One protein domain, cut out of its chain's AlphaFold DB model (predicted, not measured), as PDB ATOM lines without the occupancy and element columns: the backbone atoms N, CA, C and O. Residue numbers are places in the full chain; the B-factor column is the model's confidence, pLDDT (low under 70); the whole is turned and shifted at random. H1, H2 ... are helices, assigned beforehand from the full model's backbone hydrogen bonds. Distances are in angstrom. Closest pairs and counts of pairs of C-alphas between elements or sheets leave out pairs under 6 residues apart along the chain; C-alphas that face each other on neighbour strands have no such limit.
ATOM      1  N   ARG A  67     289.163 389.125 250.733       98.62
ATOM      2  CA  ARG A  67     288.194 388.216 251.369       98.62
ATOM      3  C   ARG A  67     287.728 387.126 250.410       98.62
ATOM      4  O   ARG A  67     287.648 385.964 250.807       98.62
ATOM      5  N   ASP A  68     287.442 387.493 249.164       97.56
ATOM      6  CA  ASP A  68     287.018 386.553 248.127       97.56
ATOM      7  C   ASP A  68     288.143 385.548 247.808       97.56
ATOM      8  O   ASP A  68     287.891 384.346 247.707       97.56
ATOM      9  N   GLU A  69     289.401 385.998 247.759       98.00
ATOM     10  CA  GLU A  69     290.581 385.144 247.595       98.00
ATOM     11  C   GLU A  69     290.738 384.161 248.762       98.00
ATOM     12  O   GLU A  69     290.943 382.964 248.551       98.00
ATOM     13  N   GLN A  70     290.622 384.636 250.006       98.56
ATOM     14  CA  GLN A  70     290.689 383.768 251.183       98.56
ATOM     15  C   GLN A  70     289.589 382.705 251.163       98.56
ATOM     16  O   GLN A  70     289.869 381.537 251.442       98.56
ATOM     17  N   LYS A  71     288.361 383.086 250.791       98.31
ATOM     18  CA  LYS A  71     287.237 382.159 250.645       98.31
ATOM     19  C   LYS A  71     287.517 381.103 249.571       98.31
ATOM     20  O   LYS A  71     287.409 379.914 249.856       98.31
ATOM     21  N   ALA A  72     287.972 381.515 248.387       98.38
ATOM     22  CA  ALA A  72     288.328 380.597 247.306       98.38
ATOM     23  C   ALA A  72     289.443 379.616 247.717       98.38
ATOM     24  O   ALA A  72     289.370 378.421 247.431       98.38
ATOM     25  N   ARG A  73     290.455 380.084 248.464       98.31
ATOM     26  CA  ARG A  73     291.514 379.217 249.014       98.31
ATOM     27  C   ARG A  73     290.966 378.183 250.004       98.31
ATOM     28  O   ARG A  73     291.444 377.050 250.018       98.31
ATOM     29  N   GLN A  74     289.989 378.543 250.838       98.44
ATOM     30  CA  GLN A  74     289.345 377.599 251.761       98.44
ATOM     31  C   GLN A  74     288.518 376.546 251.012       98.44
ATOM     32  O   GLN A  74     288.635 375.357 251.309       98.44
ATOM     33  N   GLU A  75     287.746 376.961 250.009       98.19
ATOM     34  CA  GLU A  75     286.960 376.056 249.159       98.19
ATOM     35  C   GLU A  75     287.852 375.077 248.383       98.19
ATOM     36  O   GLU A  75     287.548 373.881 248.312       98.19
ATOM     37  N   LEU A  76     288.994 375.545 247.866       98.31
ATOM     38  CA  LEU A  76     289.986 374.692 247.211       98.31
ATOM     39  C   LEU A  76     290.525 373.625 248.171       98.31
ATOM     40  O   LEU A  76     290.518 372.444 247.833       98.31
ATOM     41  N   ARG A  77     290.927 374.011 249.390       98.38
ATOM     42  CA  ARG A  77     291.395 373.056 250.414       98.38
ATOM     43  C   ARG A  77     290.327 372.021 250.761       98.38
ATOM     44  O   ARG A  77     290.635 370.834 250.850       98.38
ATOM     45  N   ALA A  78     289.076 372.446 250.925       97.06
ATOM     46  CA  ALA A  78     287.968 371.536 251.205       97.06
ATOM     47  C   ALA A  78     287.726 370.554 250.046       97.06
ATOM     48  O   ALA A  78     287.458 369.376 250.281       97.06
ATOM     49  N   SER A  79     287.851 371.021 248.803       97.19
ATOM     50  CA  SER A  79     287.696 370.197 247.600       97.19
ATOM     51  C   SER A  79     288.828 369.181 247.452       97.19
ATOM     52  O   SER A  79     288.558 368.013 247.184       97.19
ATOM     53  N   MET A  80     290.076 369.584 247.713       97.31
ATOM     54  CA  MET A  80     291.223 368.670 247.744       97.31
ATOM     55  C   MET A  80     291.043 367.587 248.812       97.31
ATOM     56  O   MET A  80     291.156 366.407 248.506       97.31
ATOM     57  N   ALA A  81     290.630 367.955 250.028       95.50
ATOM     58  CA  ALA A  81     290.372 366.977 251.083       95.50
ATOM     59  C   ALA A  81     289.251 365.981 250.720       95.50
ATOM     60  O   ALA A  81     289.290 364.823 251.137       95.50
ATOM     61  N   ARG A  82     288.230 366.412 249.963       97.81
ATOM     62  CA  ARG A  82     287.192 365.511 249.428       97.81
ATOM     63  C   ARG A  82     287.765 364.564 248.377       97.81
ATOM     64  O   ARG A  82     287.466 363.375 248.436       97.81
ATOM     65  N   LEU A  83     288.581 365.078 247.457       97.31
ATOM     66  CA  LEU A  83     289.245 364.274 246.434       97.31
ATOM     67  C   LEU A  83     290.122 363.194 247.075       97.31
ATOM     68  O   LEU A  83     289.944 362.023 246.757       97.31
ATOM     69  N   ASP A  84     290.952 363.555 248.055       94.56
ATOM     70  CA  ASP A  84     291.815 362.611 248.776       94.56
ATOM     71  C   ASP A  84     291.014 361.471 249.424       94.56
ATOM     72  O   ASP A  84     291.429 360.312 249.394       94.56
ATOM     73  N   ARG A  85     289.840 361.769 250.004       96.31
ATOM     74  CA  ARG A  85     288.956 360.736 250.573       96.31
ATOM     75  C   ARG A  85     288.441 359.778 249.504       96.31
ATOM     76  O   ARG A  85     288.498 358.568 249.705       96.31
ATOM     77  N   VAL A  86     287.978 360.307 248.373       95.62
ATOM     78  CA  VAL A  86     287.493 359.492 247.249       95.62
ATOM     79  C   VAL A  86     288.624 358.647 246.661       95.62
ATOM     80  O   VAL A  86     288.417 357.476 246.344       95.62
ATOM     81  N   GLU A  87     289.837 359.187 246.553       94.31
ATOM     82  CA  GLU A  87     290.996 358.438 246.069       94.31
ATOM     83  C   GLU A  87     291.403 357.312 247.021       94.31
ATOM     84  O   GLU A  87     291.643 356.196 246.556       94.31
ATOM     85  N   LYS A  88     291.399 357.560 248.337       93.00
ATOM     86  CA  LYS A  88     291.623 356.523 249.355       93.00
ATOM     87  C   LYS A  88     290.559 355.429 249.295       93.00
ATOM     88  O   LYS A  88     290.902 354.251 249.309       93.00
ATOM     89  N   GLN A  89     289.283 355.795 249.166       89.94
ATOM     90  CA  GLN A  89     288.191 354.829 248.996       89.94
ATOM     91  C   GLN A  89     288.363 354.002 247.718       89.94
ATOM     92  O   GLN A  89     288.228 352.779 247.746       89.94
ATOM     93  N   ARG A  90     288.713 354.649 246.600       95.81
ATOM     94  CA  ARG A  90     289.001 353.970 245.331       95.81
ATOM     95  C   ARG A  90     290.149 352.977 245.482       95.81
ATOM     96  O   ARG A  90     290.057 351.871 244.957       95.81
ATOM     97  N   GLU A  91     291.222 353.368 246.159       91.88
ATOM     98  CA  GLU A  91     292.387 352.512 246.376       91.88
ATOM     99  C   GLU A  91     292.049 351.308 247.263       91.88
ATOM    100  O   GLU A  91     292.364 350.179 246.897       91.88
ATOM    101  N   LEU A  92     291.310 351.517 248.356       87.56
ATOM    102  CA  LEU A  92     290.824 350.434 249.214       87.56
ATOM    103  C   LEU A  92     289.965 349.435 248.427       87.56
ATOM    104  O   LEU A  92     290.187 348.227 248.495       87.56
ATOM    105  N   LEU A  93     289.024 349.925 247.616       89.44
ATOM    106  CA  LEU A  93     288.185 349.064 246.777       89.44
ATOM    107  C   LEU A  93     289.002 348.295 245.733       89.44
ATOM    108  O   LEU A  93     288.730 347.119 245.491       89.44
ATOM    109  N   ARG A  94     290.020 348.923 245.134       92.88
ATOM    110  CA  ARG A  94     290.941 348.247 244.206       92.88
ATOM    111  C   ARG A  94     291.726 347.140 244.897       92.88
ATOM    112  O   ARG A  94     291.793 346.036 244.359       92.88
ATOM    113  N   ARG A  95     292.281 347.398 246.084       87.25
ATOM    114  CA  ARG A  95     292.999 346.390 246.883       87.25
ATOM    115  C   ARG A  95     292.092 345.215 247.229       87.25
ATOM    116  O   ARG A  95     292.436 344.072 246.929       87.25
ATOM    117  N   ARG A  96     290.887 345.495 247.728       84.62
ATOM    118  CA  ARG A  96     289.866 344.483 248.024       84.62
ATOM    119  C   ARG A  96     289.505 343.643 246.799       84.62
ATOM    120  O   ARG A  96     289.498 342.417 246.883       84.62
ATOM    121  N   ALA A  97     289.260 344.276 245.652       87.19
ATOM    122  CA  ALA A  97     288.974 343.567 244.407       87.19
ATOM    123  C   ALA A  97     290.140 342.654 243.985       87.19
ATOM    124  O   ALA A  97     289.926 341.490 243.642       87.19
ATOM    125  N   ASN A  98     291.381 343.142 244.073       86.94
ATOM    126  CA  ASN A  98     292.573 342.356 243.755       86.94
ATOM    127  C   ASN A  98     292.745 341.148 244.687       86.94
ATOM    128  O   ASN A  98     293.107 340.066 244.220       86.94
ATOM    129  N   LEU A  99     292.461 341.303 245.985       82.31
ATOM    130  CA  LEU A  99     292.504 340.210 246.959       82.31
ATOM    131  C   LEU A  99     291.452 339.136 246.656       82.31
ATOM    132  O   LEU A  99     291.791 337.950 246.640       82.31
ATOM    133  N   MET A 100     290.217 339.537 246.333       81.06
ATOM    134  CA  MET A 100     289.149 338.609 245.929       81.06
ATOM    135  C   MET A 100     289.546 337.791 244.699       81.06
ATOM    136  O   MET A 100     289.409 336.567 244.694       81.06
ATOM    137  N   ILE A 101     290.095 338.453 243.675       87.56
ATOM    138  CA  ILE A 101     290.536 337.797 242.437       87.56
ATOM    139  C   ILE A 101     291.706 336.846 242.714       87.56
ATOM    140  O   ILE A 101     291.685 335.695 242.275       87.56
ATOM    141  N   SER A 102     292.721 337.303 243.452       83.50
ATOM    142  CA  SER A 102     293.975 336.558 243.628       83.50
ATOM    143  C   SER A 102     293.818 335.333 244.524       83.50
ATOM    144  O   SER A 102     294.441 334.303 244.276       83.50
ATOM    145  N   ARG A 103     292.999 335.430 245.577       77.69
ATOM    146  CA  ARG A 103     292.883 334.380 246.601       77.69
ATOM    147  C   ARG A 103     291.612 333.545 246.485       77.69
ATOM    148  O   ARG A 103     291.439 332.624 247.274       77.69
ATOM    149  N   LYS A 104     290.739 333.838 245.510       77.38
ATOM    150  CA  LYS A 104     289.388 333.250 245.399       77.38
ATOM    151  C   LYS A 104     288.591 333.371 246.707       77.38
ATOM    152  O   LYS A 104     287.735 332.533 246.978       77.38
ATOM    153  N   VAL A 105     288.898 334.390 247.508       67.75
ATOM    154  CA  VAL A 105     288.216 334.683 248.771       67.75
ATOM    155  C   VAL A 105     286.798 335.115 248.424       67.75
ATOM    156  O   VAL A 105     286.605 336.087 247.691       67.75
ATOM    157  N   GLN A 106     285.817 334.337 248.878       67.81
ATOM    158  CA  GLN A 106     284.405 334.548 248.543       67.81
ATOM    159  C   GLN A 106     283.683 335.415 249.580       67.81
ATOM    160  O   GLN A 106     282.635 335.975 249.263       67.81
ATOM    161  N   THR A 107     284.225 335.542 250.796       74.56
ATOM    162  CA  THR A 107     283.545 336.174 251.934       74.56
ATOM    163  C   THR A 107     284.187 337.501 252.332       74.56
ATOM    164  O   THR A 107     285.376 337.745 252.131       74.56
ATOM    165  N   VAL A 108     283.359 338.398 252.870       70.56
ATOM    166  CA  VAL A 108     283.774 339.734 253.316       70.56
ATOM    167  C   VAL A 108     284.607 339.658 254.599       70.56
ATOM    168  O   VAL A 108     285.564 340.415 254.727       70.56
ATOM    169  N   GLU A 109     284.310 338.716 255.503       77.38
ATOM    170  CA  GLU A 109     285.059 338.571 256.759       77.38
ATOM    171  C   GLU A 109     286.520 338.145 256.541       77.38
ATOM    172  O   GLU A 109     287.414 338.645 257.221       77.38
ATOM    173  N   GLU A 110     286.794 337.273 255.563       73.81
ATOM    174  CA  GLU A 110     288.165 336.849 255.229       73.81
ATOM    175  C   GLU A 110     289.029 338.014 254.715       73.81
ATOM    176  O   GLU A 110     290.244 338.025 254.909       73.81
ATOM    177  N   LEU A 111     288.411 339.010 254.074       71.62
ATOM    178  CA  LEU A 111     289.086 340.228 253.623       71.62
ATOM    179  C   LEU A 111     289.434 341.163 254.778       71.62
ATOM    180  O   LEU A 111     290.551 341.669 254.825       71.62
ATOM    181  N   GLU A 112     288.503 341.380 255.705       79.00
ATOM    182  CA  GLU A 112     288.734 342.250 256.863       79.00
ATOM    183  C   GLU A 112     289.831 341.702 257.783       79.00
ATOM    184  O   GLU A 112     290.627 342.469 258.324       79.00
ATOM    185  N   GLU A 113     289.912 340.378 257.929       79.38
ATOM    186  CA  GLU A 113     290.984 339.736 258.690       79.38
ATOM    187  C   GLU A 113     292.352 339.916 258.009       79.38
ATOM    188  O   GLU A 113     293.361 340.134 258.679       79.38
ATOM    189  N   LEU A 114     292.404 339.900 256.674       71.19
ATOM    190  CA  LEU A 114     293.642 340.150 255.931       71.19
ATOM    191  C   LEU A 114     294.100 341.607 256.003       71.19
ATOM    192  O   LEU A 114     295.291 341.830 256.220       71.19
ATOM    193  N   ASP A 115     293.187 342.571 255.885       75.75
ATOM    194  CA  ASP A 115     293.509 343.996 256.044       75.75
ATOM    195  C   ASP A 115     294.038 344.288 257.458       75.75
ATOM    196  O   ASP A 115     294.999 345.044 257.620       75.75
ATOM    197  N   ARG A 116     293.472 343.647 258.494       82.25
ATOM    198  CA  ARG A 116     293.996 343.738 259.870       82.25
ATOM    199  C   ARG A 116     295.409 343.176 259.985       82.25
ATOM    200  O   ARG A 116     296.260 343.805 260.611       82.25
ATOM    201  N   LEU A 117     295.675 342.021 259.379       75.12
ATOM    202  CA  LEU A 117     297.003 341.401 259.392       75.12
ATOM    203  C   LEU A 117     298.041 342.220 258.611       75.12
ATOM    204  O   LEU A 117     299.198 342.278 259.027       75.12
ATOM    205  N   GLU A 118     297.656 342.848 257.500       72.56
ATOM    206  CA  GLU A 118     298.536 343.720 256.715       72.56
ATOM    207  C   GLU A 118     298.821 345.031 257.459       72.56
ATOM    208  O   GLU A 118     299.984 345.397 257.622       72.56
ATOM    209  N   SER A 119     297.797 345.657 258.044       79.50
ATOM    210  CA  SER A 119     297.950 346.865 258.870       79.50
ATOM    211  C   SER A 119     298.819 346.617 260.108       79.50
ATOM    212  O   SER A 119     299.638 347.456 260.473       79.50
ATOM    213  N   ALA A 120     298.694 345.445 260.743       78.88
ATOM    214  CA  ALA A 120     299.541 345.058 261.871       78.88
ATOM    215  C   ALA A 120     301.012 344.855 261.467       78.88
ATOM    216  O   ALA A 120     301.905 345.111 262.272       78.88
ATOM    217  N   ARG A 121     301.278 344.421 260.227       72.44
ATOM    218  CA  ARG A 121     302.640 344.315 259.678       72.44
ATOM    219  C   ARG A 121     303.220 345.667 259.281       72.44
ATOM    220  O   ARG A 121     304.417 345.850 259.415       72.44
ATOM    221  N   GLU A 122     302.398 346.591 258.794       74.62
ATOM    222  CA  GLU A 122     302.848 347.928 258.382       74.62
ATOM    223  C   GLU A 122     303.076 348.856 259.589       74.62
ATOM    224  O   GLU A 122     303.998 349.668 259.585       74.62
ATOM    225  N   ALA A 123     302.287 348.702 260.659       77.12
ATOM    226  CA  ALA A 123     302.483 349.416 261.925       77.12
ATOM    227  C   ALA A 123     303.603 348.812 262.796       77.12
ATOM    228  O   ALA A 123     304.169 349.494 263.653       77.12
ATOM    229  N   GLY A 124     303.914 347.530 262.594       61.62
ATOM    230  CA  GLY A 124     304.994 346.828 263.270       61.62
ATOM    231  C   GLY A 124     306.323 346.969 262.531       61.62
ATOM    232  O   GLY A 124     306.631 346.151 261.677       61.62
TER     233      GLY A 124
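AT A GLANCE: This is residues 67 to 124 of the 210 residues of an uncharacterized protein of Macrophomina phaseolina (strain MS6) (UniProt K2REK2). The printed part is a lopsided L: one long, straight helix, H1, makes the length, and after a tight turn at its last end a much shorter helix, H2, sets off steeply to one side. Most of H1, residues 67 to 91, sticks out free, as do residues 116 to 124 at the other end. The 58 printed residues, with helices H1 then H2 and no named strand, are all helix in class and extended, with a radius of gyration of the C-alphas of 17.5 A and spans of 54 by 26 by 15 A.

HOW THE PARTS SIT: H1, residues 67 to 103, and H2, residues 108 to 123, only just touch, with 3 pairs of C-alphas within 8 A. H1 touches H2 with residues 96 to 100 alone, and H2 touches H1 with residue 111 alone; the closest C-alphas of the two helices, those of Arg 96 and Leu 111, are 7.1 A apart. Their lines stand at a steep tilt of 66 degrees, opposite ways. In H1 and H2 every O i to N i+4 pair is within hydrogen-bond range.

IN THESE COORDINATES: H1 runs 54.2 A from C-alpha 67 at (288.194, 388.216, 251.369) to C-alpha 103 at (292.883, 334.380, 246.601). H2 runs 22.8 A, ending with C-alpha 123 at (302.483, 349.416, 261.925).

THE WHOLE: The C-alphas farthest apart, of Arg 67 and Lys 104, are 55.3 A apart. The printed part has no cut. Residues 105, 106 and 124 of the model have pLDDT under 70.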